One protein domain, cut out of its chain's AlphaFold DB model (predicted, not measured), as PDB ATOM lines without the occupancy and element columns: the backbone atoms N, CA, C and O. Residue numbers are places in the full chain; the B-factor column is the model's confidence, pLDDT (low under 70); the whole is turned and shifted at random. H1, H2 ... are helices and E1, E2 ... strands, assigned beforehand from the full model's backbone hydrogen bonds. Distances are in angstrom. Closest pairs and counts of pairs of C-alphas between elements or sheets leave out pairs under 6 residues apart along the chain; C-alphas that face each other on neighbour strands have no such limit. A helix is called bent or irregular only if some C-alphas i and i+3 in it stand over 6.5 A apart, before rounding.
ATOM      1  N   MET A  80      -6.007 -19.805  12.227       69.12
ATOM      2  CA  MET A  80      -6.372 -20.950  13.062       69.12
ATOM      3  C   MET A  80      -5.572 -21.037  14.346       69.12
ATOM      4  O   MET A  80      -6.125 -21.298  15.417       69.12
ATOM      5  N   LEU A  81      -4.262 -20.870  14.211       77.06
ATOM      6  CA  LEU A  81      -3.330 -20.919  15.315       77.06
ATOM      7  C   LEU A  81      -3.539 -19.700  16.196       77.06
ATOM      8  O   LEU A  81      -3.700 -19.858  17.398       77.06
ATOM      9  N   TRP A  82      -3.672 -18.517  15.597       75.31
ATOM     10  CA  TRP A  82      -3.974 -17.300  16.338       75.31
ATOM     11  C   TRP A  82      -5.242 -17.449  17.182       75.31
ATOM     12  O   TRP A  82      -5.211 -17.219  18.380       75.31
ATOM     13  N   ARG A  83      -6.354 -17.923  16.611       73.75
ATOM     14  CA  ARG A  83      -7.623 -18.019  17.347       73.75
ATOM     15  C   ARG A  83      -7.639 -19.093  18.435       73.75
ATOM     16  O   ARG A  83      -8.271 -18.898  19.470       73.75
ATOM     17  N   ASN A  84      -7.008 -20.242  18.193       75.06
ATOM     18  CA  ASN A  84      -7.063 -21.382  19.119       75.06
ATOM     19  C   ASN A  84      -5.892 -21.428  20.103       75.06
ATOM     20  O   ASN A  84      -5.969 -22.168  21.082       75.06
ATOM     21  N   PHE A  85      -4.832 -20.667  19.831       80.31
ATOM     22  CA  PHE A  85      -3.585 -20.634  20.586       80.31
ATOM     23  C   PHE A  85      -3.102 -19.193  20.832       80.31
ATOM     24  O   PHE A  85      -1.906 -18.976  21.005       80.31
ATOM     25  N   ASN A  86      -4.004 -18.202  20.860       77.00
ATOM     26  CA  ASN A  86      -3.660 -16.786  21.072       77.00
ATOM     27  C   ASN A  86      -2.753 -16.576  22.292       77.00
ATOM     28  O   ASN A  86      -1.781 -15.841  22.200       77.00
ATOM     29  N   TYR A  87      -3.025 -17.280  23.390       79.44
ATOM     30  CA  TYR A  87      -2.254 -17.245  24.631       79.44
ATOM     31  C   TYR A  87      -0.781 -17.635  24.442       79.44
ATOM     32  O   TYR A  87       0.072 -17.143  25.171       79.44
ATOM     33  N   ILE A  88      -0.469 -18.479  23.448       83.88
ATOM     34  CA  ILE A  88       0.911 -18.845  23.089       83.88
ATOM     35  C   ILE A  88       1.611 -17.694  22.364       83.88
ATOM     36  O   ILE A  88       2.807 -17.514  22.537       83.88
ATOM     37  N   PHE A  89       0.905 -16.918  21.545       80.44
ATOM     38  CA  PHE A  89       1.514 -15.822  20.782       80.44
ATOM     39  C   PHE A  89       1.491 -14.482  21.515       80.44
ATOM     40  O   PHE A  89       2.278 -13.599  21.194       80.44
ATOM     41  N   ARG A  90       0.569 -14.323  22.466       75.56
ATOM     42  CA  ARG A  90       0.391 -13.122  23.276       75.56
ATOM     43  C   ARG A  90       0.197 -13.541  24.738       75.56
ATOM     44  O   ARG A  90      -0.946 -13.667  25.186       75.56
ATOM     45  N   PRO A  91       1.288 -13.785  25.488       74.50
ATOM     46  CA  PRO A  91       1.208 -14.278  26.862       74.50
ATOM     47  C   PRO A  91       0.450 -13.323  27.792       74.50
ATOM     48  O   PRO A  91      -0.282 -13.782  28.663       74.50
ATOM     49  N   THR A  92       0.481 -12.015  27.537       70.62
ATOM     50  CA  THR A  92      -0.326 -11.025  28.276       70.62
ATOM     51  C   THR A  92      -1.836 -11.268  28.177       70.62
ATOM     52  O   THR A  92      -2.577 -10.928  29.090       70.62
ATOM     53  N   SER A  93      -2.318 -11.930  27.119       71.06
ATOM     54  CA  SER A  93      -3.736 -12.296  26.986       71.06
ATOM     55  C   SER A  93      -4.172 -13.437  27.915       71.06
ATOM     56  O   SER A  93      -5.350 -13.783  27.926       71.06
ATOM     57  N   CYS A  94      -3.249 -14.058  28.658       72.12
ATOM     58  CA  CYS A  94      -3.555 -15.155  29.582       72.12
ATOM     59  C   CYS A  94      -4.193 -14.691  30.891       72.12
ATOM     60  O   CYS A  94      -4.739 -15.527  31.615       72.12
ATOM     61  N   PHE A  95      -4.099 -13.395  31.182       74.38
ATOM     62  CA  PHE A  95      -4.458 -12.814  32.464       74.38
ATOM     63  C   PHE A  95      -5.803 -12.095  32.388       74.38
ATOM     64  O   PHE A  95      -6.173 -11.526  31.357       74.38
ATOM     65  N   THR A  96      -6.565 -12.150  33.476       74.06
ATOM     66  CA  THR A  96      -7.788 -11.360  33.635       74.06
ATOM     67  C   THR A  96      -7.451  -9.915  33.999       74.06
ATOM     68  O   THR A  96      -6.367  -9.625  34.494       74.06
ATOM     69  N   VAL A  97      -8.403  -9.001  33.798       75.06
ATOM     70  CA  VAL A  97      -8.260  -7.597  34.230       75.06
ATOM     71  C   VAL A  97      -7.964  -7.515  35.732       75.06
ATOM     72  O   VAL A  97      -7.082  -6.776  36.139       75.06
ATOM     73  N   GLU A  98      -8.621  -8.350  36.540       74.50
ATOM     74  CA  GLU A  98      -8.381  -8.427  37.986       74.50
ATOM     75  C   GLU A  98      -6.956  -8.900  38.324       74.50
ATOM     76  O   GLU A  98      -6.336  -8.354  39.232       74.50
ATOM     77  N   GLU A  99      -6.419  -9.892  37.599       73.88
ATOM     78  CA  GLU A  99      -5.035 -10.368  37.771       73.88
ATOM     79  C   GLU A  99      -4.022  -9.270  37.395       73.88
ATOM     80  O   GLU A  99      -3.016  -9.105  38.081       73.88
ATOM     81  N   ILE A 100      -4.317  -8.481  36.357       70.88
ATOM     82  CA  ILE A 100      -3.499  -7.339  35.922       70.88
ATOM     83  C   ILE A 100      -3.500  -6.225  36.973       70.88
ATOM     84  O   ILE A 100      -2.442  -5.736  37.364       70.88
ATOM     85  N   GLU A 101      -4.683  -5.843  37.455       70.69
ATOM     86  CA  GLU A 101      -4.856  -4.764  38.433       70.69
ATOM     87  C   GLU A 101      -4.228  -5.100  39.793       70.69
ATOM     88  O   GLU A 101      -3.675  -4.222  40.451       70.69
ATOM     89  N   GLN A 102      -4.264  -6.369  40.211       66.88
ATOM     90  CA  GLN A 102      -3.638  -6.814  41.460       66.88
ATOM     91  C   GLN A 102      -2.105  -6.819  41.400       66.88
ATOM     92  O   GLN A 102      -1.461  -6.711  42.443       66.88
ATOM     93  N   GLN A 103      -1.516  -6.942  40.207       61.53
ATOM     94  CA  GLN A 103      -0.070  -7.090  40.020       61.53
ATOM     95  C   GLN A 103       0.679  -5.769  39.776       61.53
ATOM     96  O   GLN A 103       1.885  -5.803  39.553       61.53
ATOM     97  N   ASN A 104       0.008  -4.609  39.860       54.12
ATOM     98  CA  ASN A 104       0.638  -3.280  39.780       54.12
ATOM     99  C   ASN A 104       1.676  -3.148  38.640       54.12
ATOM    100  O   ASN A 104       2.777  -2.645  38.840       54.12
ATOM    101  N   ASN A 105       1.302  -3.558  37.426       51.31
ATOM    102  CA  ASN A 105       1.987  -3.249  36.162       51.31
ATOM    103  C   ASN A 105       3.430  -3.738  35.923       51.31
ATOM    104  O   ASN A 105       3.920  -3.506  34.819       51.31
ATOM    105  N   TYR A 106       4.101  -4.472  36.811       46.38
ATOM    106  CA  TYR A 106       5.487  -4.903  36.538       46.38
ATOM    107  C   TYR A 106       5.588  -6.287  35.912       46.38
ATOM    108  O   TYR A 106       6.306  -7.160  36.382       46.38
ATOM    109  N   TYR A 107       4.927  -6.418  34.760       54.00
ATOM    110  CA  TYR A 107       4.949  -7.592  33.893       54.00
ATOM    111  C   TYR A 107       4.190  -8.750  34.532       54.00
ATOM    112  O   TYR A 107       4.509  -9.215  35.620       54.00
ATOM    113  N   LEU A 108       3.150  -9.202  33.836       50.50
ATOM    114  CA  LEU A 108       2.348 -10.384  34.143       50.50
ATOM    115  C   LEU A 108       3.228 -11.632  34.040       50.50
ATOM    116  O   LEU A 108       3.102 -12.439  33.114       50.50
ATOM    117  N   THR A 109       4.197 -11.713  34.946       54.47
ATOM    118  CA  THR A 109       5.272 -12.671  34.920       54.47
ATOM    119  C   THR A 109       4.611 -14.010  34.915       54.47
ATOM    120  O   THR A 109       3.643 -14.319  35.613       54.47
ATOM    121  N   ILE A 110       5.133 -14.830  34.048       57.19
ATOM    122  CA  ILE A 110       4.839 -16.229  34.018       57.19
ATOM    123  C   ILE A 110       5.542 -16.754  35.275       57.19
ATOM    124  O   ILE A 110       6.669 -17.220  35.180       57.19
ATOM    125  N   VAL A 111       4.916 -16.543  36.453       56.31
ATOM    126  CA  VAL A 111       5.464 -16.625  37.826       56.31
ATOM    127  C   VAL A 111       6.044 -18.014  38.070       56.31
ATOM    128  O   VAL A 111       5.374 -18.909  38.581       56.31
ATOM    129  N   GLY A 112       7.233 -18.260  37.531       58.81
ATOM    130  CA  GLY A 112       7.821 -19.588  37.353       58.81
ATOM    131  C   GLY A 112       7.018 -20.554  36.472       58.81
ATOM    132  O   GLY A 112       7.538 -21.591  36.061       58.81
ATOM    133  N   ASN A 113       5.755 -20.254  36.155       71.44
ATOM    134  CA  ASN A 113       4.835 -21.181  35.518       71.44
ATOM    135  C   ASN A 113       4.772 -20.964  34.005       71.44
ATOM    136  O   ASN A 113       3.762 -20.512  33.471       71.44
ATOM    137  N   ARG A 114       5.836 -21.357  33.299       73.81
ATOM    138  CA  ARG A 114       5.953 -21.307  31.820       73.81
ATOM    139  C   ARG A 114       4.839 -22.031  31.083       73.81
ATOM    140  O   ARG A 114       4.553 -21.746  29.925       73.81
ATOM    141  N   ALA A 115       4.162 -22.933  31.782       76.56
ATOM    142  CA  ALA A 115       3.010 -23.638  31.276       76.56
ATOM    143  C   ALA A 115       1.712 -22.807  31.258       76.56
ATOM    144  O   ALA A 115       0.733 -23.249  30.656       76.56
ATOM    145  N   LEU A 116       1.660 -21.643  31.917       77.75
ATOM    146  CA  LEU A 116       0.419 -20.907  32.184       77.75
ATOM    147  C   LEU A 116      -0.352 -20.573  30.901       77.75
ATOM    148  O   LEU A 116      -1.546 -20.866  30.807       77.75
ATOM    149  N   SER A 117       0.337 -20.061  29.881       78.31
ATOM    150  CA  SER A 117      -0.256 -19.764  28.572       78.31
ATOM    151  C   SER A 117      -0.914 -20.975  27.920       78.31
ATOM    152  O   SER A 117      -1.929 -20.859  27.234       78.31
ATOM    153  N   PHE A 118      -0.375 -22.163  28.176       79.12
ATOM    154  CA  PHE A 118      -0.913 -23.411  27.663       79.12
ATOM    155  C   PHE A 118      -2.077 -23.910  28.522       79.12
ATOM    156  O   PHE A 118      -3.079 -24.372  27.984       79.12
ATOM    157  N   GLN A 119      -1.996 -23.769  29.847       78.19
ATOM    158  CA  GLN A 119      -3.050 -24.173  30.783       78.19
ATOM    159  C   GLN A 119      -4.357 -23.386  30.592       78.19
ATOM    160  O   GLN A 119      -5.439 -23.922  30.832       78.19
ATOM    161  N   ARG A 120      -4.281 -22.134  30.119       77.88
ATOM    162  CA  ARG A 120      -5.454 -21.276  29.863       77.88
ATOM    163  C   ARG A 120      -6.196 -21.611  28.562       77.88
ATOM    164  O   ARG A 120      -7.309 -21.124  28.347       77.88
ATOM    165  N   LEU A 121      -5.635 -22.466  27.705       77.12
ATOM    166  CA  LEU A 121      -6.281 -22.879  26.459       77.12
ATOM    167  C   LEU A 121      -7.581 -23.638  26.746       77.12
ATOM    168  O   LEU A 121      -7.650 -24.513  27.610       77.12
ATOM    169  N   ARG A 122      -8.642 -23.322  25.991       72.44
ATOM    170  CA  ARG A 122     -10.004 -23.828  26.258       72.44
ATOM    171  C   ARG A 122     -10.090 -25.357  26.321       72.44
ATOM    172  O   ARG A 122     -10.872 -25.883  27.104       72.44
ATOM    173  N   TRP A 123      -9.288 -26.050  25.519       71.69
ATOM    174  CA  TRP A 123      -9.262 -27.510  25.408       71.69
ATOM    175  C   TRP A 123      -8.422 -28.208  26.494       71.69
ATOM    176  O   TRP A 123      -8.477 -29.430  26.603       71.69
ATOM    177  N   VAL A 124      -7.683 -27.460  27.324       72.25
ATOM    178  CA  VAL A 124      -6.883 -28.009  28.441       72.25
ATOM    179  C   VAL A 124      -7.716 -28.215  29.711       72.25
ATOM    180  O   VAL A 124      -7.282 -28.915  30.620       72.25
ATOM    181  N   LYS A 125      -8.941 -27.671  29.765       70.44
ATOM    182  CA  LYS A 125      -9.810 -27.701  30.956       70.44
ATOM    183  C   LYS A 125     -10.284 -29.096  31.375       70.44
ATOM    184  O   LYS A 125     -10.612 -29.292  32.537       70.44
ATOM    185  N   GLU A 126     -10.349 -30.046  30.446       78.75
ATOM    186  CA  GLU A 126     -10.797 -31.415  30.712       78.75
ATOM    187  C   GLU A 126      -9.632 -32.393  30.559       78.75
ATOM    188  O   GLU A 126      -8.926 -32.358  29.552       78.75
ATOM    189  N   ASP A 127      -9.466 -33.320  31.505       76.50
ATOM    190  CA  ASP A 127      -8.342 -34.269  31.516       76.50
ATOM    191  C   ASP A 127      -8.220 -35.098  30.240       76.50
ATOM    192  O   ASP A 127      -7.130 -35.248  29.689       76.50
ATOM    193  N   HIS A 128      -9.342 -35.614  29.740       77.31
ATOM    194  CA  HIS A 128      -9.350 -36.416  28.523       77.31
ATOM    195  C   HIS A 128      -8.912 -35.604  27.294       77.31
ATOM    196  O   HIS A 128      -8.087 -36.062  26.500       77.31
ATOM    197  N   SER A 129      -9.424 -34.379  27.175       74.69
ATOM    198  CA  SER A 129      -9.086 -33.444  26.102       74.69
ATOM    199  C   SER A 129      -7.617 -33.029  26.193       74.69
ATOM    200  O   SER A 129      -6.879 -33.140  25.217       74.69
ATOM    201  N   ARG A 130      -7.138 -32.681  27.388       76.81
ATOM    202  CA  ARG A 130      -5.733 -32.361  27.665       76.81
ATOM    203  C   ARG A 130      -4.780 -33.463  27.189       76.81
ATOM    204  O   ARG A 130      -3.854 -33.178  26.432       76.81
ATOM    205  N   GLN A 131      -5.036 -34.719  27.556       76.44
ATOM    206  CA  GLN A 131      -4.194 -35.857  27.157       76.44
ATOM    207  C   GLN A 131      -4.149 -36.055  25.633       76.44
ATOM    208  O   GLN A 131      -3.092 -36.323  25.061       76.44
ATOM    209  N   ALA A 132      -5.275 -35.866  24.940       75.19
ATOM    210  CA  ALA A 132      -5.338 -35.995  23.485       75.19
ATOM    211  C   ALA A 132      -4.555 -34.902  22.731       75.19
ATOM    212  O   ALA A 132      -4.129 -35.130  21.593       75.19
ATOM    213  N   TYR A 133      -4.373 -33.728  23.342       75.62
ATOM    214  CA  TYR A 133      -3.655 -32.602  22.745       75.62
ATOM    215  C   TYR A 133      -2.164 -32.570  23.089       75.62
ATOM    216  O   TYR A 133      -1.390 -32.080  22.271       75.62
ATOM    217  N   LEU A 134      -1.759 -33.088  24.253       77.62
ATOM    218  CA  LEU A 134      -0.355 -33.127  24.682       77.62
ATOM    219  C   LEU A 134       0.484 -34.191  23.958       77.62
ATOM    220  O   LEU A 134       1.709 -34.127  23.993       77.62
ATOM    221  N   ARG A 135      -0.149 -35.165  23.295       78.69
ATOM    222  CA  ARG A 135       0.572 -36.237  22.595       78.69
ATOM    223  C   ARG A 135       1.456 -35.703  21.448       78.69
ATOM    224  O   ARG A 135       1.023 -34.791  20.730       78.69
ATOM    225  N   PRO A 136       2.634 -36.302  21.199       78.06
ATOM    226  CA  PRO A 136       3.517 -35.912  20.095       78.06
ATOM    227  C   PRO A 136       2.861 -35.968  18.706       78.06
ATOM    228  O   PRO A 136       3.214 -35.189  17.828       78.06
ATOM    229  N   GLU A 137       1.875 -36.846  18.505       78.62
ATOM    230  CA  GLU A 137       1.181 -37.048  17.224       78.62
ATOM    231  C   GLU A 137      -0.035 -36.127  17.036       78.62
ATOM    232  O   GLU A 137      -0.841 -36.318  16.116       78.62
ATOM    233  N   ALA A 138      -0.248 -35.162  17.934       79.56
ATOM    234  CA  ALA A 138      -1.377 -34.259  17.816       79.56
ATOM    235  C   ALA A 138      -1.244 -33.416  16.537       79.56
ATOM    236  O   ALA A 138      -0.224 -32.779  16.286       79.56
ATOM    237  N   SER A 139      -2.304 -33.380  15.728       76.75
ATOM    238  CA  SER A 139      -2.267 -32.785  14.384       76.75
ATOM    239  C   SER A 139      -1.871 -31.310  14.372       76.75
ATOM    240  O   SER A 139      -1.283 -30.847  13.400       76.75
ATOM    241  N   TRP A 140      -2.172 -30.575  15.447       79.44
ATOM    242  CA  TRP A 140      -1.802 -29.169  15.581       79.44
ATOM    243  C   TRP A 140      -0.284 -28.966  15.651       79.44
ATOM    244  O   TRP A 140       0.201 -27.942  15.186       79.44
ATOM    245  N   ARG A 141       0.473 -29.947  16.164       82.69
ATOM    246  CA  ARG A 141       1.931 -29.854  16.328       82.69
ATOM    247  C   ARG A 141       2.668 -29.770  15.000       82.69
ATOM    248  O   ARG A 141       3.741 -29.188  14.945       82.69
ATOM    249  N   HIS A 142       2.079 -30.306  13.936       80.31
ATOM    250  CA  HIS A 142       2.650 -30.301  12.590       80.31
ATOM    251  C   HIS A 142       2.223 -29.090  11.754       80.31
ATOM    252  O   HIS A 142       2.610 -28.985  10.593       80.31
ATOM    253  N   LEU A 143       1.405 -28.189  12.309       79.69
ATOM    254  CA  LEU A 143       0.984 -26.990  11.597       79.69
ATOM    255  C   LEU A 143       2.124 -25.974  11.568       79.69
ATOM    256  O   LEU A 143       2.715 -25.656  12.602       79.69
ATOM    257  N   THR A 144       2.398 -25.442  10.382       81.19
ATOM    258  CA  THR A 144       3.319 -24.323  10.196       81.19
ATOM    259  C   THR A 144       2.734 -23.058  10.819       81.19
ATOM    260  O   THR A 144       1.541 -22.779  10.676       81.19
ATOM    261  N   ILE A 145       3.584 -22.290  11.504       80.62
ATOM    262  CA  ILE A 145       3.195 -21.023  12.145       80.62
ATOM    263  C   ILE A 145       2.957 -19.923  11.112       80.62
ATOM    264  O   ILE A 145       2.007 -19.144  11.243       80.62
ATOM    265  N   ALA A 146       3.810 -19.897  10.084       74.12
ATOM    266  CA  ALA A 146       3.686 -19.016   8.934       74.12
ATOM    267  C   ALA A 146       2.289 -19.119   8.320       74.12
ATOM    268  O   ALA A 146       1.699 -20.206   8.231       74.12
ATOM    269  N   ARG A 147       1.750 -17.978   7.893       64.44
ATOM    270  CA  ARG A 147       0.464 -17.967   7.212       64.44
ATOM    271  C   ARG A 147       0.513 -18.797   5.933       64.44
ATOM    272  O   ARG A 147       1.502 -18.751   5.208       64.44
ATOM    273  N   PRO A 148      -0.612 -19.427   5.574       52.12
ATOM    274  CA  PRO A 148      -0.761 -20.111   4.296       52.12
ATOM    275  C   PRO A 148      -0.387 -19.308   3.049       52.12
ATOM    276  O   PRO A 148       0.067 -19.869   2.056       52.12
ATOM    277  N   CYS A 149      -0.596 -17.992   3.103       46.25
ATOM    278  CA  CYS A 149      -0.323 -17.059   2.016       46.25
ATOM    279  C   CYS A 149       1.118 -16.516   1.999       46.25
ATOM    280  O   CYS A 149       1.500 -15.884   1.012       46.25
ATOM    281  N   GLN A 150       1.941 -16.785   3.022       54.00
ATOM    282  CA  GLN A 150       3.376 -16.517   2.944       54.00
ATOM    283  C   GLN A 150       4.021 -17.530   1.991       54.00
ATOM    284  O   GLN A 150       3.886 -18.740   2.147       54.00
ATOM    285  N   LYS A 151       4.745 -17.032   0.978       53.00
ATOM    286  CA  LYS A 151       5.366 -17.863  -0.073       53.00
ATOM    287  C   LYS A 151       6.407 -18.853   0.459       53.00
ATOM    288  O   LYS A 151       6.791 -19.759  -0.280       53.00
ATOM    289  N   LYS A 152       6.912 -18.654   1.679       70.25
ATOM    290  CA  LYS A 152       7.991 -19.455   2.250       70.25
ATOM    291  C   LYS A 152       7.782 -19.665   3.758       70.25
ATOM    292  O   LYS A 152       7.523 -18.690   4.455       70.25
ATOM    293  N   PRO A 153       7.899 -20.905   4.264       77.81
ATOM    294  CA  PRO A 153       7.840 -21.176   5.695       77.81
ATOM    295  C   PRO A 153       9.068 -20.608   6.418       77.81
ATOM    296  O   PRO A 153      10.120 -20.416   5.799       77.81
ATOM    297  N   PHE A 154       8.952 -20.407   7.735       84.06
ATOM    298  CA  PHE A 154      10.103 -20.060   8.564       84.06
ATOM    299  C   PHE A 154      11.033 -21.262   8.690       84.06
ATOM    300  O   PHE A 154      10.622 -22.318   9.172       84.06
ATOM    301  N   THR A 155      12.274 -21.086   8.259       86.00
ATOM    302  CA  THR A 155      13.330 -22.104   8.281       86.00
ATOM    303  C   THR A 155      14.467 -21.751   9.235       86.00
ATOM    304  O   THR A 155      15.435 -22.497   9.350       86.00
ATOM    305  N   ARG A 156      14.372 -20.607   9.918       87.56
ATOM    306  CA  ARG A 156      15.317 -20.169  10.944       87.56
ATOM    307  C   ARG A 156      14.541 -19.516  12.079       87.56
ATOM    308  O   ARG A 156      13.731 -18.628  11.823       87.56
ATOM    309  N   LEU A 157      14.802 -19.958  13.306       90.62
ATOM    310  CA  LEU A 157      14.329 -19.298  14.516       90.62
ATOM    311  C   LEU A 157      15.541 -18.843  15.328       90.62
ATOM    312  O   LEU A 157      16.383 -19.649  15.726       90.62
ATOM    313  N   GLU A 158      15.620 -17.544  15.540       91.62
ATOM    314  CA  GLU A 158      16.561 -16.902  16.447       91.62
ATOM    315  C   GLU A 158      15.830 -16.592  17.745       91.62
ATOM    316  O   GLU A 158      14.614 -16.421  17.749       91.62
ATOM    317  N   ILE A 159      16.549 -16.572  18.852       92.62
ATOM    318  CA  ILE A 159      15.992 -16.372  20.179       92.62
ATOM    319  C   ILE A 159      16.843 -15.310  20.847       92.62
ATOM    320  O   ILE A 159      18.060 -15.456  20.937       92.62
ATOM    321  N   ILE A 160      16.197 -14.244  21.292       91.94
ATOM    322  CA  ILE A 160      16.857 -13.149  21.990       91.94
ATOM    323  C   ILE A 160      16.205 -13.049  23.352       91.94
ATOM    324  O   ILE A 160      14.992 -12.886  23.441       91.94
ATOM    325  N   ARG A 161      16.996 -13.183  24.408       90.75
ATOM    326  CA  ARG A 161      16.538 -12.965  25.776       90.75
ATOM    327  C   ARG A 161      17.054 -11.607  26.214       90.75
ATOM    328  O   ARG A 161      18.250 -11.382  26.100       90.75
ATOM    329  N   SER A 162      16.182 -10.722  26.676       87.81
ATOM    330  CA  SER A 162      16.575  -9.425  27.232       87.81
ATOM    331  C   SER A 162      16.027  -9.289  28.642       87.81
ATOM    332  O   SER A 162      14.844  -9.547  28.862       87.81
ATOM    333  N   TYR A 163      16.860  -8.875  29.582       82.94
ATOM    334  CA  TYR A 163      16.510  -8.709  30.984       82.94
ATOM    335  C   TYR A 163      17.080  -7.387  31.486       82.94
ATOM    336  O   TYR A 163      18.248  -7.110  31.264       82.94
ATOM    337  N   THR A 164      16.267  -6.591  32.175       75.38
ATOM    338  CA  THR A 164      16.728  -5.368  32.839       75.38
ATOM    339  C   THR A 164      16.769  -5.612  34.340       75.38
ATOM    340  O   THR A 164      15.764  -6.000  34.943       75.38
ATOM    341  N   SER A 165      17.936  -5.395  34.941       70.38
ATOM    342  CA  SER A 165      18.186  -5.525  36.373       70.38
ATOM    343  C   SER A 165      18.563  -4.186  36.986       70.38
ATOM    344  O   SER A 165      19.470  -3.514  36.498       70.38
ATOM    345  N   ASP A 166      17.983  -3.862  38.141       66.88
ATOM    346  CA  ASP A 166      18.420  -2.705  38.930       66.88
ATOM    347  C   ASP A 166      19.875  -2.845  39.424       66.88
ATOM    348  O   ASP A 166      20.560  -1.846  39.646       66.88
ATOM    349  N   GLU A 167      20.361  -4.079  39.604       66.19
ATOM    350  CA  GLU A 167      21.705  -4.358  40.128       66.19
ATOM    351  C   GLU A 167      22.766  -4.535  39.034       66.19
ATOM    352  O   GLU A 167      23.925  -4.170  39.244       66.19
ATOM    353  N   HIS A 168      22.386  -5.116  37.893       63.25
ATOM    354  CA  HIS A 168      23.322  -5.552  36.845       63.25
ATOM    355  C   HIS A 168      23.178  -4.774  35.528       63.25
ATOM    356  O   HIS A 168      24.009  -4.951  34.643       63.25
ATOM    357  N   GLY A 169      22.205  -3.861  35.425       71.75
ATOM    358  CA  GLY A 169      21.916  -3.138  34.188       71.75
ATOM    359  C   GLY A 169      21.094  -3.973  33.209       71.75
ATOM    360  O   GLY A 169      20.400  -4.913  33.609       71.75
ATOM    361  N   ASP A 170      21.144  -3.599  31.936       80.31
ATOM    362  CA  ASP A 170      20.508  -4.357  30.866       80.31
ATOM    363  C   ASP A 170      21.400  -5.551  30.483       80.31
ATOM    364  O   ASP A 170      22.621  -5.453  30.412       80.31
ATOM    365  N   GLU A 171      20.795  -6.715  30.275       82.12
ATOM    366  CA  GLU A 171      21.466  -7.931  29.827       82.12
ATOM    367  C   GLU A 171      20.737  -8.502  28.612       82.12
ATOM    368  O   GLU A 171      19.506  -8.615  28.584       82.12
ATOM    369  N   VAL A 172      21.509  -8.942  27.614       87.19
ATOM    370  CA  VAL A 172      20.972  -9.580  26.416       87.19
ATOM    371  C   VAL A 172      21.747 -10.834  26.041       87.19
ATOM    372  O   VAL A 172      22.976 -10.881  26.044       87.19
ATOM    373  N   GLU A 173      21.013 -11.874  25.668       88.31
ATOM    374  CA  GLU A 173      21.575 -13.143  25.235       88.31
ATOM    375  C   GLU A 173      20.949 -13.580  23.918       88.31
ATOM    376  O   GLU A 173      19.740 -13.481  23.706       88.31
ATOM    377  N   TYR A 174      21.787 -14.122  23.040       90.62
ATOM    378  CA  TYR A 174      21.365 -14.660  21.759       90.62
ATOM    379  C   TYR A 174      21.531 -16.174  21.738       90.62
ATOM    380  O   TYR A 174      22.604 -16.710  22.025       90.62
ATOM    381  N   LEU A 175      20.485 -16.855  21.292       89.50
ATOM    382  CA  LEU A 175      20.495 -18.267  20.962       89.50
ATOM    383  C   LEU A 175      19.903 -18.449  19.568       89.50
ATOM    384  O   LEU A 175      19.017 -17.720  19.131       89.50
ATOM    385  N   ARG A 176      20.345 -19.480  18.865       87.88
ATOM    386  CA  ARG A 176      19.744 -19.905  17.604       87.88
ATOM    387  C   ARG A 176      19.208 -21.312  17.751       87.88
ATOM    388  O   ARG A 176      19.895 -22.187  18.272       87.88
ATOM    389  N   LEU A 177      17.997 -21.539  17.263       86.50
ATOM    390  CA  LEU A 177      17.413 -22.868  17.218       86.50
ATOM    391  C   LEU A 177      17.718 -23.531  15.871       86.50
ATOM    392  O   LEU A 177      17.375 -22.996  14.812       86.50
ATOM    393  N   ASP A 178      18.334 -24.711  15.916       80.19
ATOM    394  CA  ASP A 178      18.493 -25.567  14.743       80.19
ATOM    395  C   ASP A 178      17.204 -26.360  14.483       80.19
ATOM    396  O   ASP A 178      16.702 -27.070  15.360       80.19
ATOM    397  N   LEU A 179      16.651 -26.231  13.276       81.12
ATOM    398  CA  LEU A 179      15.397 -26.875  12.881       81.12
ATOM    399  C   LEU A 179      15.707 -28.209  12.191       81.12
ATOM    400  O   LEU A 179      15.715 -28.298  10.965       81.12
ATOM    401  N   LEU A 180      15.975 -29.239  12.998       66.56
ATOM    402  CA  LEU A 180      16.505 -30.538  12.554       66.56
ATOM    403  C   LEU A 180      15.516 -31.413  11.754       66.56
ATOM    404  O   LEU A 180      15.956 -32.249  10.967       66.56
ATOM    405  N   ASP A 181      14.201 -31.236  11.952       62.28
ATOM    406  CA  ASP A 181      13.143 -31.968  11.229       62.28
ATOM    407  C   ASP A 181      13.006 -31.440   9.777       62.28
ATOM    408  O   ASP A 181      13.998 -31.134   9.133       62.28
ATOM    409  N   GLN A 182      11.806 -31.309   9.197       66.06
ATOM    410  CA  GLN A 182      11.548 -30.813   7.825       66.06
ATOM    411  C   GLN A 182      12.140 -29.414   7.497       66.06
ATOM    412  O   GLN A 182      11.826 -28.853   6.447       66.06
ATOM    413  N   GLY A 183      12.954 -28.835   8.386       77.50
ATOM    414  CA  GLY A 183      13.603 -27.538   8.263       77.50
ATOM    415  C   GLY A 183      12.652 -26.378   8.507       77.50
ATOM    416  O   GLY A 183      12.938 -25.276   8.059       77.50
ATOM    417  N   ILE A 184      11.494 -26.625   9.131       85.44
ATOM    418  CA  ILE A 184      10.385 -25.670   9.228       85.44
ATOM    419  C   ILE A 184       9.946 -25.503  10.681       85.44
ATOM    420  O   ILE A 184       9.771 -26.484  11.404       85.44
ATOM    421  N   LEU A 185       9.695 -24.256  11.080       86.69
ATOM    422  CA  LEU A 185       9.127 -23.923  12.379       86.69
ATOM    423  C   LEU A 185       7.640 -24.305  12.431       86.69
ATOM    424  O   LEU A 185       6.770 -23.661  11.829       86.69
ATOM    425  N   THR A 186       7.354 -25.365  13.179       86.38
ATOM    426  CA  THR A 186       5.998 -25.845  13.447       86.38
ATOM    427  C   THR A 186       5.510 -25.385  14.817       86.38
ATOM    428  O   THR A 186       6.299 -25.036  15.696       86.38
ATOM    429  N   MET A 187       4.198 -25.430  15.032       85.88
ATOM    430  CA  MET A 187       3.604 -25.147  16.339       85.88
ATOM    431  C   MET A 187       4.112 -26.057  17.447       85.88
ATOM    432  O   MET A 187       4.254 -25.599  18.574       85.88
ATOM    433  N   GLY A 188       4.369 -27.333  17.148       84.94
ATOM    434  CA  GLY A 188       4.932 -28.263  18.122       84.94
ATOM    435  C   GLY A 188       6.327 -27.832  18.564       84.94
ATOM    436  O   GLY A 188       6.599 -27.805  19.757       84.94
ATOM    437  N   LEU A 189       7.174 -27.416  17.615       86.19
ATOM    438  CA  LEU A 189       8.522 -26.934  17.918       86.19
ATOM    439  C   LEU A 189       8.506 -25.620  18.701       86.19
ATOM    440  O   LEU A 189       9.249 -25.496  19.670       86.19
ATOM    441  N   LEU A 190       7.644 -24.661  18.339       88.31
ATOM    442  CA  LEU A 190       7.486 -23.432  19.127       88.31
ATOM    443  C   LEU A 190       7.006 -23.750  20.548       88.31
ATOM    444  O   LEU A 190       7.541 -23.207  21.506       88.31
ATOM    445  N   TYR A 191       6.028 -24.648  20.680       86.94
ATOM    446  CA  TYR A 191       5.520 -25.109  21.971       86.94
ATOM    447  C   TYR A 191       6.633 -25.708  22.840       86.94
ATOM    448  O   TYR A 191       6.786 -25.313  23.990       86.94
ATOM    449  N   ASP A 192       7.429 -26.627  22.290       85.38
ATOM    450  CA  ASP A 192       8.520 -27.273  23.025       85.38
ATOM    451  C   ASP A 192       9.630 -26.273  23.381       85.38
ATOM    452  O   ASP A 192      10.151 -26.290  24.495       85.38
ATOM    453  N   THR A 193       9.941 -25.354  22.461       87.38
ATOM    454  CA  THR A 193      10.910 -24.271  22.682       87.38
ATOM    455  C   THR A 193      10.475 -23.401  23.855       87.38
ATOM    456  O   THR A 193      11.247 -23.213  24.786       87.38
ATOM    457  N   LEU A 194       9.214 -22.958  23.869       86.81
ATOM    458  CA  LEU A 194       8.626 -22.149  24.939       86.81
ATOM    459  C   LEU A 194       8.479 -22.881  26.277       86.81
ATOM    460  O   LEU A 194       8.148 -22.249  27.272       86.81
ATOM    461  N   LEU A 195       8.699 -24.188  26.347       82.38
ATOM    462  CA  LEU A 195       8.747 -24.909  27.620       82.38
ATOM    463  C   LEU A 195      10.177 -25.195  28.080       82.38
ATOM    464  O   LEU A 195      10.374 -25.600  29.224       82.38
ATOM    465  N   SER A 196      11.170 -24.983  27.216       83.44
ATOM    466  CA  SER A 196      12.575 -25.236  27.515       83.44
ATOM    467  C   SER A 196      13.121 -24.267  28.560       83.44
ATOM    468  O   SER A 196      12.912 -23.061  28.473       83.44
ATOM    469  N   ASP A 197      13.914 -24.774  29.505       80.62
ATOM    470  CA  ASP A 197      14.673 -23.938  30.445       80.62
ATOM    471  C   ASP A 197      15.638 -22.972  29.758       80.62
ATOM    472  O   ASP A 197      15.928 -21.908  30.297       80.62
ATOM    473  N   MET A 198      16.087 -23.308  28.548       82.25
ATOM    474  CA  MET A 198      17.093 -22.537  27.822       82.25
ATOM    475  C   MET A 198      16.577 -21.188  27.326       82.25
ATOM    476  O   MET A 198      17.386 -20.314  27.042       82.25
ATOM    477  N   VAL A 199      15.261 -21.003  27.200       85.62
ATOM    478  CA  VAL A 199      14.701 -19.766  26.633       85.62
ATOM    479  C   VAL A 199      14.139 -18.823  27.688       85.62
ATOM    480  O   VAL A 199      13.734 -17.733  27.338       85.62
ATOM    481  N   HIS A 200      14.133 -19.188  28.969       82.38
ATOM    482  CA  HIS A 200      13.437 -18.426  30.014       82.38
ATOM    483  C   HIS A 200      14.358 -18.005  31.154       82.38
ATOM    484  O   HIS A 200      15.337 -18.685  31.447       82.38
ATOM    485  N   PHE A 201      13.958 -16.965  31.886       78.81
ATOM    486  CA  PHE A 201      14.631 -16.479  33.100       78.81
ATOM    487  C   PHE A 201      14.040 -17.073  34.392       78.81
ATOM    488  O   PHE A 201      14.069 -16.473  35.464       78.81
ATOM    489  N   GLY A 202      13.427 -18.258  34.299       75.81
ATOM    490  CA  GLY A 202      12.728 -18.861  35.439       75.81
ATOM    491  C   GLY A 202      11.565 -17.981  35.897       75.81
ATOM    492  O   GLY A 202      10.723 -17.615  35.076       75.81
ATOM    493  N   ASN A 203      11.535 -17.639  37.186       73.44
ATOM    494  CA  ASN A 203      10.484 -16.806  37.781       73.44
ATOM    495  C   ASN A 203      10.476 -15.369  37.250       73.44
ATOM    496  O   ASN A 203       9.434 -14.726  37.285       73.44
ATOM    497  N   ASN A 204      11.598 -14.913  36.697       74.81
ATOM    498  CA  ASN A 204      11.763 -13.549  36.206       74.81
ATOM    499  C   ASN A 204      11.360 -13.416  34.732       74.81
ATOM    500  O   ASN A 204      11.680 -12.427  34.086       74.81
ATOM    501  N   THR A 205      10.697 -14.422  34.156       79.44
ATOM    502  CA  THR A 205      10.207 -14.340  32.775       79.44
ATOM    503  C   THR A 205       8.955 -13.462  32.743       79.44
ATOM    504  O   THR A 205       7.893 -13.875  33.218       79.44
ATOM    505  N   GLY A 206       9.074 -12.268  32.169       75.44
ATOM    506  CA  GLY A 206       7.977 -11.318  31.980       75.44
ATOM    507  C   GLY A 206       7.052 -11.705  30.829       75.44
ATOM    508  O   GLY A 206       5.832 -11.609  30.953       75.44
ATOM    509  N   GLY A 207       7.610 -12.217  29.732       81.00
ATOM    510  CA  GLY A 207       6.820 -12.628  28.577       81.00
ATOM    511  C   GLY A 207       7.666 -13.012  27.372       81.00
ATOM    512  O   GLY A 207       8.878 -13.188  27.463       81.00
ATOM    513  N   TRP A 208       7.003 -13.172  26.231       86.56
ATOM    514  CA  TRP A 208       7.667 -13.402  24.956       86.56
ATOM    515  C   TRP A 208       6.831 -12.918  23.778       86.56
ATOM    516  O   TRP A 208       5.596 -12.904  23.829       86.56
ATOM    517  N   VAL A 209       7.519 -12.604  22.685       85.81
ATOM    518  CA  VAL A 209       6.933 -12.178  21.416       85.81
ATOM    519  C   VAL A 209       7.657 -12.868  20.262       85.81
ATOM    520  O   VAL A 209       8.879 -12.980  20.238       85.81
ATOM    521  N   LEU A 210       6.896 -13.363  19.282       87.50
ATOM    522  CA  LEU A 210       7.451 -13.942  18.057       87.50
ATOM    523  C   LEU A 210       7.410 -12.913  16.920       87.50
ATOM    524  O   LEU A 210       6.368 -12.699  16.293       87.50
ATOM    525  N   HIS A 211       8.562 -12.330  16.614       85.81
ATOM    526  CA  HIS A 211       8.773 -11.454  15.469       85.81
ATOM    527  C   HIS A 211       9.070 -12.286  14.222       85.81
ATOM    528  O   HIS A 211       9.803 -13.271  14.261       85.81
ATOM    529  N   ARG A 212       8.469 -11.926  13.090       82.69
ATOM    530  CA  ARG A 212       8.418 -12.764  11.882       82.69
ATOM    531  C   ARG A 212       8.970 -12.000  10.696       82.69
ATOM    532  O   ARG A 212       8.755 -10.799  10.611       82.69
ATOM    533  N   GLY A 213       9.595 -12.704   9.755       80.88
ATOM    534  CA  GLY A 213      10.165 -12.063   8.572       80.88
ATOM    535  C   GLY A 213      11.341 -11.146   8.912       80.88
ATOM    536  O   GLY A 213      11.670 -10.253   8.139       80.88
ATOM    537  N   VAL A 214      11.949 -11.360  10.076       85.12
ATOM    538  CA  VAL A 214      13.037 -10.553  10.617       85.12
ATOM    539  C   VAL A 214      14.183 -11.472  11.002       85.12
ATOM    540  O   VAL A 214      13.967 -12.621  11.403       85.12
ATOM    541  N   ARG A 215      15.405 -10.968  10.867       87.19
ATOM    542  CA  ARG A 215      16.610 -11.615  11.385       87.19
ATOM    543  C   ARG A 215      17.526 -10.577  12.006       87.19
ATOM    544  O   ARG A 215      17.531  -9.427  11.569       87.19
ATOM    545  N   LEU A 216      18.333 -11.004  12.963       88.06
ATOM    546  CA  LEU A 216      19.386 -10.179  13.522       88.06
ATOM    547  C   LEU A 216      20.463  -9.941  12.457       88.06
ATOM    548  O   LEU A 216      20.987 -10.881  11.850       88.06
ATOM    549  N   ARG A 217      20.774  -8.669  12.212       85.19
ATOM    550  CA  ARG A 217      21.806  -8.236  11.268       85.19
ATOM    551  C   ARG A 217      23.159  -8.105  11.946       85.19
ATOM    552  O   ARG A 217      24.164  -8.513  11.365       85.19
ATOM    553  N   ASN A 218      23.169  -7.527  13.145       82.19
ATOM    554  CA  ASN A 218      24.382  -7.172  13.862       82.19
ATOM    555  C   ASN A 218      24.302  -7.632  15.322       82.19
ATOM    556  O   ASN A 218      23.564  -7.071  16.126       82.19
ATOM    557  N   TYR A 219      25.072  -8.665  15.653       84.25
ATOM    558  CA  TYR A 219      25.152  -9.179  17.017       84.25
ATOM    559  C   TYR A 219      25.967  -8.272  17.943       84.25
ATOM    560  O   TYR A 219      25.651  -8.164  19.122       84.25
ATOM    561  N   ASP A 220      26.977  -7.579  17.425       82.12
ATOM    562  CA  ASP A 220      27.800  -6.696  18.250       82.12
ATOM    563  C   ASP A 220      27.023  -5.445  18.670       82.12
ATOM    564  O   ASP A 220      27.186  -4.988  19.792       82.12
ATOM    565  N   LEU A 221      26.114  -4.947  17.820       82.00
ATOM    566  CA  LEU A 221      25.198  -3.862  18.195       82.00
ATOM    567  C   LEU A 221      24.206  -4.306  19.278       82.00
ATOM    568  O   LEU A 221      23.938  -3.550  20.204       82.00
ATOM    569  N   LEU A 222      23.706  -5.547  19.192       85.19
ATOM    570  CA  LEU A 222      22.868  -6.134  20.240       85.19
ATOM    571  C   LEU A 222      23.609  -6.124  21.584       85.19
ATOM    572  O   LEU A 222      23.048  -5.702  22.586       85.19
ATOM    573  N   LEU A 223      24.873  -6.560  21.588       82.56
ATOM    574  CA  LEU A 223      25.710  -6.570  22.787       82.56
ATOM    575  C   LEU A 223      26.075  -5.165  23.278       82.56
ATOM    576  O   LEU A 223      26.123  -4.960  24.481       82.56
ATOM    577  N   GLU A 224      26.340  -4.212  22.382       82.50
ATOM    578  CA  GLU A 224      26.689  -2.834  22.756       82.50
ATOM    579  C   GLU A 224      25.507  -2.092  23.382       82.50
ATOM    580  O   GLU A 224      25.692  -1.327  24.325       82.50
ATOM    581  N   TYR A 225      24.298  -2.316  22.869       80.81
ATOM    582  CA  TYR A 225      23.085  -1.733  23.432       80.81
ATOM    583  C   TYR A 225      22.596  -2.440  24.687       80.81
ATOM    584  O   TYR A 225      21.733  -1.893  25.368       80.81
ATOM    585  N   GLU A 226      23.074  -3.661  24.939       80.75
ATOM    586  CA  GLU A 226      22.617  -4.539  26.020       80.75
ATOM    587  C   GLU A 226      21.092  -4.790  26.008       80.75
ATOM    588  O   GLU A 226      20.528  -5.375  26.928       80.75
ATOM    589  N   CYS A 227      20.405  -4.417  24.924       80.94
ATOM    590  CA  CYS A 227      18.960  -4.503  24.781       80.94
ATOM    591  C   CYS A 227      18.552  -4.827  23.339       80.94
ATOM    592  O   CYS A 227      19.283  -4.593  22.375       80.94
ATOM    593  N   PHE A 228      17.351  -5.387  23.187       84.12
ATOM    594  CA  PHE A 228      16.773  -5.699  21.884       84.12
ATOM    595  C   PHE A 228      15.743  -4.647  21.476       84.12
ATOM    596  O   PHE A 228      14.748  -4.447  22.170       84.12
ATOM    597  N   VAL A 229      15.950  -4.024  20.313       81.75
ATOM    598  CA  VAL A 229      15.053  -2.995  19.771       81.75
ATOM    599  C   VAL A 229      14.447  -3.479  18.455       81.75
ATOM    600  O   VAL A 229      15.119  -3.580  17.433       81.75
ATOM    601  N   ILE A 230      13.143  -3.772  18.467       75.94
ATOM    602  CA  ILE A 230      12.436  -4.384  17.328       75.94
ATOM    603  C   ILE A 230      12.290  -3.473  16.090       75.94
ATOM    604  O   ILE A 230      11.989  -3.956  15.003       75.94
ATOM    605  N   ASN A 231      12.502  -2.166  16.235       76.69
ATOM    606  CA  ASN A 231      12.341  -1.180  15.157       76.69
ATOM    607  C   ASN A 231      13.671  -0.537  14.736       76.69
ATOM    608  O   ASN A 231      13.675   0.549  14.161       76.69
ATOM    609  N   ASP A 232      14.795  -1.173  15.061       81.38
ATOM    610  CA  ASP A 232      16.119  -0.684  14.694       81.38
ATOM    611  C   ASP A 232      16.589  -1.329  13.375       81.38
ATOM    612  O   ASP A 232      16.867  -2.531  13.307       81.38
ATOM    613  N   ASP A 233      16.669  -0.513  12.318       79.94
ATOM    614  CA  ASP A 233      17.070  -0.911  10.958       79.94
ATOM    615  C   ASP A 233      18.567  -1.287  10.836       79.94
ATOM    616  O   ASP A 233      18.996  -1.893   9.842       79.94
ATOM    617  N   GLU A 234      19.390  -0.914  11.820       82.12
ATOM    618  CA  GLU A 234      20.797  -1.315  11.911       82.12
ATOM    619  C   GLU A 234      20.938  -2.672  12.603       82.12
ATOM    620  O   GLU A 234      21.766  -3.500  12.197       82.12
ATOM    621  N   LEU A 235      20.093  -2.921  13.605       83.81
ATOM    622  CA  LEU A 235      20.048  -4.171  14.355       83.81
ATOM    623  C   LEU A 235      19.376  -5.299  13.565       83.81
ATOM    624  O   LEU A 235      19.808  -6.456  13.641       83.81
ATOM    625  N   LEU A 236      18.339  -4.981  12.789       86.12
ATOM    626  CA  LEU A 236      17.496  -5.951  12.097       86.12
ATOM    627  C   LEU A 236      17.649  -5.896  10.580       86.12
ATOM    628  O   LEU A 236      17.834  -4.852   9.965       86.12
ATOM    629  N   ASP A 237      17.529  -7.060   9.952       84.31
ATOM    630  CA  ASP A 237      17.350  -7.167   8.511       84.31
ATOM    631  C   ASP A 237      15.911  -7.594   8.202       84.31
ATOM    632  O   ASP A 237      15.446  -8.650   8.644       84.31
ATOM    633  N   LEU A 238      15.233  -6.739   7.433       81.25
ATOM    634  CA  LEU A 238      13.861  -6.887   6.934       81.25
ATOM    635  C   LEU A 238      13.822  -7.211   5.425       81.25
ATOM    636  O   LEU A 238      12.775  -7.129   4.777       81.25
ATOM    637  N   GLY A 239      14.977  -7.514   4.828       78.88
ATOM    638  CA  GLY A 239      15.127  -7.785   3.408       78.88
ATOM    639  C   GLY A 239      14.469  -9.092   2.933       78.88
ATOM    640  O   GLY A 239      13.952  -9.895   3.705       78.88
ATOM    641  N   PRO A 240      14.510  -9.388   1.624       75.81
ATOM    642  CA  PRO A 240      13.897 -10.598   1.064       75.81
ATOM    643  C   PRO A 240      14.395 -11.915   1.687       75.81
ATOM    644  O   PRO A 240      13.663 -12.909   1.697       75.81
ATOM    645  N   ASP A 241      15.622 -11.919   2.210       74.56
ATOM    646  CA  ASP A 241      16.255 -13.084   2.830       74.56
ATOM    647  C   ASP A 241      15.794 -13.311   4.281       74.56
ATOM    648  O   ASP A 241      15.843 -14.441   4.774       74.56
ATOM    649  N   SER A 242      15.273 -12.280   4.958       81.88
ATOM    650  CA  SER A 242      14.728 -12.399   6.316       81.88
ATOM    651  C   SER A 242      13.312 -12.978   6.340       81.88
ATOM    652  O   SER A 242      12.858 -13.420   7.390       81.88
ATOM    653  N   GLN A 243      12.624 -13.074   5.194       80.75
ATOM    654  CA  GLN A 243      11.242 -13.575   5.099       80.75
ATOM    655  C   GLN A 243      11.049 -14.997   5.651       80.75
ATOM    656  O   GLN A 243       9.947 -15.356   6.057       80.75
ATOM    657  N   GLN A 244      12.104 -15.819   5.657       83.94
ATOM    658  CA  GLN A 244      12.091 -17.179   6.213       83.94
ATOM    659  C   GLN A 244      12.661 -17.259   7.633       83.94
ATOM    660  O   GLN A 244      12.846 -18.354   8.165       83.94
ATOM    661  N   CYS A 245      12.961 -16.119   8.240       87.12
ATOM    662  CA  CYS A 245      13.493 -16.017   9.584       87.12
ATOM    663  C   CYS A 245      12.411 -15.508  10.541       87.12
ATOM    664  O   CYS A 245      11.456 -14.832  10.148       87.12
ATOM    665  N   ALA A 246      12.562 -15.865  11.806       89.12
ATOM    666  CA  ALA A 246      11.789 -15.327  12.905       89.12
ATOM    667  C   ALA A 246      12.711 -15.136  14.113       89.12
ATOM    668  O   ALA A 246      13.659 -15.904  14.287       89.12
ATOM    669  N   ILE A 247      12.403 -14.146  14.944       91.00
ATOM    670  CA  ILE A 247      13.041 -13.905  16.238       91.00
ATOM    671  C   ILE A 247      11.987 -14.152  17.318       91.00
ATOM    672  O   ILE A 247      10.940 -13.510  17.326       91.00
ATOM    673  N   LEU A 248      12.251 -15.081  18.230       92.06
ATOM    674  CA  LEU A 248      11.526 -15.218  19.485       92.06
ATOM    675  C   LEU A 248      12.230 -14.357  20.534       92.06
ATOM    676  O   LEU A 248      13.301 -14.711  21.021       92.06
ATOM    677  N   HIS A 249      11.630 -13.222  20.857       90.88
ATOM    678  CA  HIS A 249      12.112 -12.323  21.891       90.88
ATOM    679  C   HIS A 249      11.492 -12.715  23.231       90.88
ATOM    680  O   HIS A 249      10.276 -12.889  23.322       90.88
ATOM    681  N   ILE A 250      12.329 -12.922  24.241       88.38
ATOM    682  CA  ILE A 250      11.938 -13.268  25.603       88.38
ATOM    683  C   ILE A 250      12.274 -12.084  26.495       88.38
ATOM    684  O   ILE A 250      13.438 -11.702  26.617       88.38
ATOM    685  N   GLU A 251      11.249 -11.543  27.132       84.25
ATOM    686  CA  GLU A 251      11.369 -10.400  28.019       84.25
ATOM    687  C   GLU A 251      11.480 -10.879  29.460       84.25
ATOM    688  O   GLU A 251      10.650 -11.639  29.973       84.25
ATOM    689  N   GLY A 252      12.535 -10.422  30.111       79.25
ATOM    690  CA  GLY A 252      12.721 -10.475  31.537       79.25
ATOM    691  C   GLY A 252      11.905  -9.400  32.249       79.25
ATOM    692  O   GLY A 252      11.784  -8.284  31.757       79.25
ATOM    693  N   ALA A 253      11.347  -9.727  33.408       71.56
ATOM    694  CA  ALA A 253      10.708  -8.755  34.283       71.56
ATOM    695  C   ALA A 253      11.716  -8.218  35.299       71.56
ATOM    696  O   ALA A 253      12.408  -9.005  35.948       71.56
ATOM    697  N   ALA A 254      11.756  -6.898  35.469       60.91
ATOM    698  CA  ALA A 254      12.479  -6.279  36.571       60.91
ATOM    699  C   ALA A 254      11.838  -6.731  37.895       60.91
ATOM    700  O   ALA A 254      10.631  -6.582  38.087       60.91
ATOM    701  N   VAL A 255      12.631  -7.327  38.785       57.00
ATOM    702  CA  VAL A 255      12.181  -7.738  40.121       57.00
ATOM    703  C   VAL A 255      12.957  -6.913  41.134       57.00
ATOM    704  O   VAL A 255      14.186  -6.945  41.129       57.00
ATOM    705  N   GLU A 256      12.251  -6.192  42.007       52.28
ATOM    706  CA  GLU A 256      12.873  -5.545  43.163       52.28
ATOM    707  C   GLU A 256      13.471  -6.629  44.077       52.28
ATOM    708  O   GLU A 256      12.796  -7.610  44.410       52.28
ATOM    709  N   HIS A 268       0.732 -29.389  40.391       47.94
ATOM    710  CA  HIS A 268       1.802 -30.239  39.840       47.94
ATOM    711  C   HIS A 268       1.323 -31.232  38.755       47.94
ATOM    712  O   HIS A 268       2.093 -32.067  38.285       47.94
ATOM    713  N   ASP A 269       0.065 -31.141  38.321       56.19
ATOM    714  CA  ASP A 269      -0.577 -32.136  37.460       56.19
ATOM    715  C   ASP A 269      -0.445 -31.837  35.961       56.19
ATOM    716  O   ASP A 269      -0.938 -32.609  35.135       56.19
ATOM    717  N   TRP A 270       0.175 -30.717  35.573       61.09
ATOM    718  CA  TRP A 270       0.460 -30.411  34.171       61.09
ATOM    719  C   TRP A 270       1.937 -30.672  33.885       61.09
ATOM    720  O   TRP A 270       2.792 -29.824  34.110       61.09
ATOM    721  N   THR A 271       2.229 -31.867  33.384       62.88
ATOM    722  CA  THR A 271       3.529 -32.210  32.805       62.88
ATOM    723  C   THR A 271       3.321 -32.452  31.316       62.88
ATOM    724  O   THR A 271       2.635 -33.405  30.935       62.88
ATOM    725  N   PRO A 272       3.834 -31.571  30.450       61.84
ATOM    726  CA  PRO A 272       3.773 -31.813  29.028       61.84
ATOM    727  C   PRO A 272       4.743 -32.945  28.705       61.84
ATOM    728  O   PRO A 272       5.858 -32.996  29.228       61.84
ATOM    729  N   SER A 273       4.338 -33.849  27.820       61.28
ATOM    730  CA  SER A 273       5.281 -34.756  27.178       61.28
ATOM    731  C   SER A 273       6.124 -33.914  26.226       61.28
ATOM    732  O   SER A 273       5.747 -33.735  25.067       61.28
ATOM    733  N   MET A 274       7.213 -33.327  26.731       60.91
ATOM    734  CA  MET A 274       8.207 -32.690  25.873       60.91
ATOM    735  C   MET A 274       8.624 -33.702  24.811       60.91
ATOM    736  O   MET A 274       8.897 -34.865  25.126       60.91
ATOM    737  N   ILE A 275       8.630 -33.271  23.550       63.50
ATOM    738  CA  ILE A 275       9.235 -34.086  22.503       63.50
ATOM    739  C   ILE A 275      10.720 -34.259  22.837       63.50
ATOM    740  O   ILE A 275      11.322 -33.410  23.496       63.50
ATOM    741  N   GLU A 276      11.264 -35.408  22.441       60.56
ATOM    742  CA  GLU A 276      12.627 -35.825  22.736       60.56
ATOM    743  C   GLU A 276      13.641 -34.672  22.522       60.56
ATOM    744  O   GLU A 276      13.550 -33.933  21.533       60.56
ATOM    745  N   PRO A 277      14.604 -34.486  23.448       57.59
ATOM    746  CA  PRO A 277      15.588 -33.399  23.391       57.59
ATOM    747  C   PRO A 277      16.438 -33.375  22.115       57.59
ATOM    748  O   PRO A 277      17.116 -32.391  21.842       57.59
ATOM    749  N   ASP A 278      16.439 -34.458  21.342       62.97
ATOM    750  CA  ASP A 278      17.168 -34.591  20.086       62.97
ATOM    751  C   ASP A 278      16.562 -33.768  18.937       62.97
ATOM    752  O   ASP A 278      17.235 -33.552  17.930       62.97
ATOM    753  N   ARG A 279      15.333 -33.256  19.089       64.19
ATOM    754  CA  ARG A 279      14.674 -32.411  18.078       64.19
ATOM    755  C   ARG A 279      15.021 -30.931  18.150       64.19
ATOM    756  O   ARG A 279      14.774 -30.206  17.188       64.19
ATOM    757  N   ILE A 280      15.551 -30.478  19.282       70.56
ATOM    758  CA  ILE A 280      15.827 -29.069  19.563       70.56
ATOM    759  C   ILE A 280      17.295 -28.950  19.928       70.56
ATOM    760  O   ILE A 280      17.739 -29.446  20.962       70.56
ATOM    761  N   ARG A 281      18.050 -28.238  19.096       80.81
ATOM    762  CA  ARG A 281      19.433 -27.897  19.403       80.81
ATOM    763  C   ARG A 281      19.588 -26.389  19.443       80.81
ATOM    764  O   ARG A 281      19.431 -25.718  18.427       80.81
ATOM    765  N   PHE A 282      19.930 -25.884  20.622       81.00
ATOM    766  CA  PHE A 282      20.337 -24.498  20.795       81.00
ATOM    767  C   PHE A 282      21.806 -24.355  20.409       81.00
ATOM    768  O   PHE A 282      22.664 -25.138  20.829       81.00
ATOM    769  N   LEU A 283      22.075 -23.369  19.570       81.75
ATOM    770  CA  LEU A 283      23.393 -22.981  19.103       81.75
ATOM    771  C   LEU A 283      23.667 -21.549  19.561       81.75
ATOM    772  O   LEU A 283      22.747 -20.737  19.656       81.75
ATOM    773  N   ASN A 284      24.935 -21.241  19.808       80.56
ATOM    774  CA  ASN A 284      25.374 -19.861  19.995       80.56
ATOM    775  C   ASN A 284      25.470 -19.153  18.635       80.56
ATOM    776  O   ASN A 284      25.412 -19.804  17.588       80.56
ATOM    777  N   TRP A 285      25.637 -17.828  18.661       75.94
ATOM    778  CA  TRP A 285      25.856 -17.026  17.457       75.94
ATOM    779  C   TRP A 285      27.004 -17.590  16.605       75.94
ATOM    780  O   TRP A 285      28.106 -17.827  17.100       75.94
ATOM    781  N   ASP A 286      26.722 -17.821  15.322       68.00
ATOM    782  CA  ASP A 286      27.657 -18.342  14.320       68.00
ATOM    783  C   ASP A 286      28.026 -17.309  13.238       68.00
ATOM    784  O   ASP A 286      28.742 -17.642  12.293       68.00
ATOM    785  N   GLY A 287      27.533 -16.070  13.351       62.88
ATOM    786  CA  GLY A 287      27.795 -14.991  12.395       62.88
ATOM    787  C   GLY A 287      29.125 -14.265  12.625       62.88
ATOM    788  O   GLY A 287      29.769 -14.403  13.663       62.88
ATOM    789  N   GLU A 288      29.549 -13.477  11.637       56.16
ATOM    790  CA  GLU A 288      30.778 -12.680  11.725       56.16
ATOM    791  C   GLU A 288      30.631 -11.570  12.776       56.16
ATOM    792  O   GLU A 288      29.644 -10.836  12.761       56.16
ATOM    793  N   HIS A 289      31.619 -11.436  13.667       56.72
ATOM    794  CA  HIS A 289      31.753 -10.252  14.515       56.72
ATOM    795  C   HIS A 289      32.111  -9.050  13.634       56.72
ATOM    796  O   HIS A 289      33.168  -9.015  12.992       56.72
ATOM    797  N   VAL A 290      31.231  -8.061  13.598       53.94
ATOM    798  CA  VAL A 290      31.480  -6.737  13.056       53.94
ATOM    799  C   VAL A 290      32.403  -6.009  14.034       53.94
ATOM    800  O   VAL A 290      32.042  -5.693  15.160       53.94
ATOM    801  N   SER A 291      33.636  -5.739  13.606       48.44
ATOM    802  CA  SER A 291      34.627  -5.045  14.439       48.44
ATOM    803  C   SER A 291      34.080  -3.735  15.025       48.44
ATOM    804  O   SER A 291      33.500  -2.945  14.276       48.44
TER     805      SER A 291
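Overview. This is residues 80 to 256 and 268 to 291 of the 300 residues of the protein "F-box domain-containing protein" of Pestalotiopsis fici (strain W106-1 / CGMCC3.15140) (UniProt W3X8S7). A twisted sheet of five strands has one helix on each face, H7 on one and H8 on the other, while six short helices, H1 to H6, are loosely strung along one side, beyond edge strand E3 and H7. The printed part has 201 residues with eight named helices and five named strands, in the order H1 H2 H3 H4 H5 H6 E1 E2 H7 E3 H8 E4 E5. The sheet runs E3 E4 E1 E2 E5 and is mixed; the class is mixed, helices and strands, with 91 of the 201 residues in named elements, under half. The whole is compact, with a radius of gyration of the C-alphas of 17.2 A and spans of 56 by 43 by 30 A.

Arrangement. H1, residues 80 to 89, touches H4, residues 116 to 119, closest at the C-alphas of Tyr 87 and Ser 117, 5.1 A. H1 and H2, residues 91 to 94, each only graze the sheet. H3, residues 97 to 102, and H5, residues 127 to 134, touch no helix. H6, residues 139 to 142, touches H7, residues 187 to 193, closest at the C-alphas of Arg 141 and Gly 188, 3.8 A. E1, residues 156 to 165, and E2, residues 169 to 179, form an antiparallel hairpin, with N 161 and O 173 2.8 A apart. H7 is on the sheet at a height of 8.4 A. E2, H7 and E3, residues 205 to 212, form a split strand-helix-strand unit, two strands running the same way with a helix between them along the chain; E4, residues 245 to 252, and E1 lie between them in the sheet, and the crossover is right-handed. H8, residues 219 to 225, is on the opposite face from H7, over E2, at a height of 8.6 A. E4 is antiparallel to E3, N 209 to O 249 at 2.8 A, and parallel to E1, N 160 to O 248 at 2.9 A. Edge strand E5, residues 280 to 283, is antiparallel to E2, N 178 to O 281 at 2.9 A. In H3, H5, H7 and H8 every O i to N i+4 pair is within hydrogen-bond range; in H1 3 of 6 are, and H2, H4 and H6 are too short for such a pair.

Along the chain. H1 begins at C-alpha 80, (-6.372, -20.950, 13.062), spans 12.2 A and is irregular, with C-alphas 84 and 87 8.4 A apart. E1 spans 29.5 A from C-alpha 156 at (15.317, -20.169, 10.944), E2 32.6 A, E3 21.0 A and E4 22.7 A. E5 ends at C-alpha 283, (23.393, -22.981, 19.103).

Size, cuts and confidence. The C-alphas farthest apart, of His 128 and Ser 291, are 55.8 A apart. Residues 257 to 267 are not printed, and C-alphas 256 and 268 are 27.3 A apart across the cut. The links H3 to H4, H6 to E1, H7 to E3 and H8 to E4 are long. Mean pLDDT of the printed part is 75.8; 44 residues are under 70, among them residues 102 to 112 and 268 to 279.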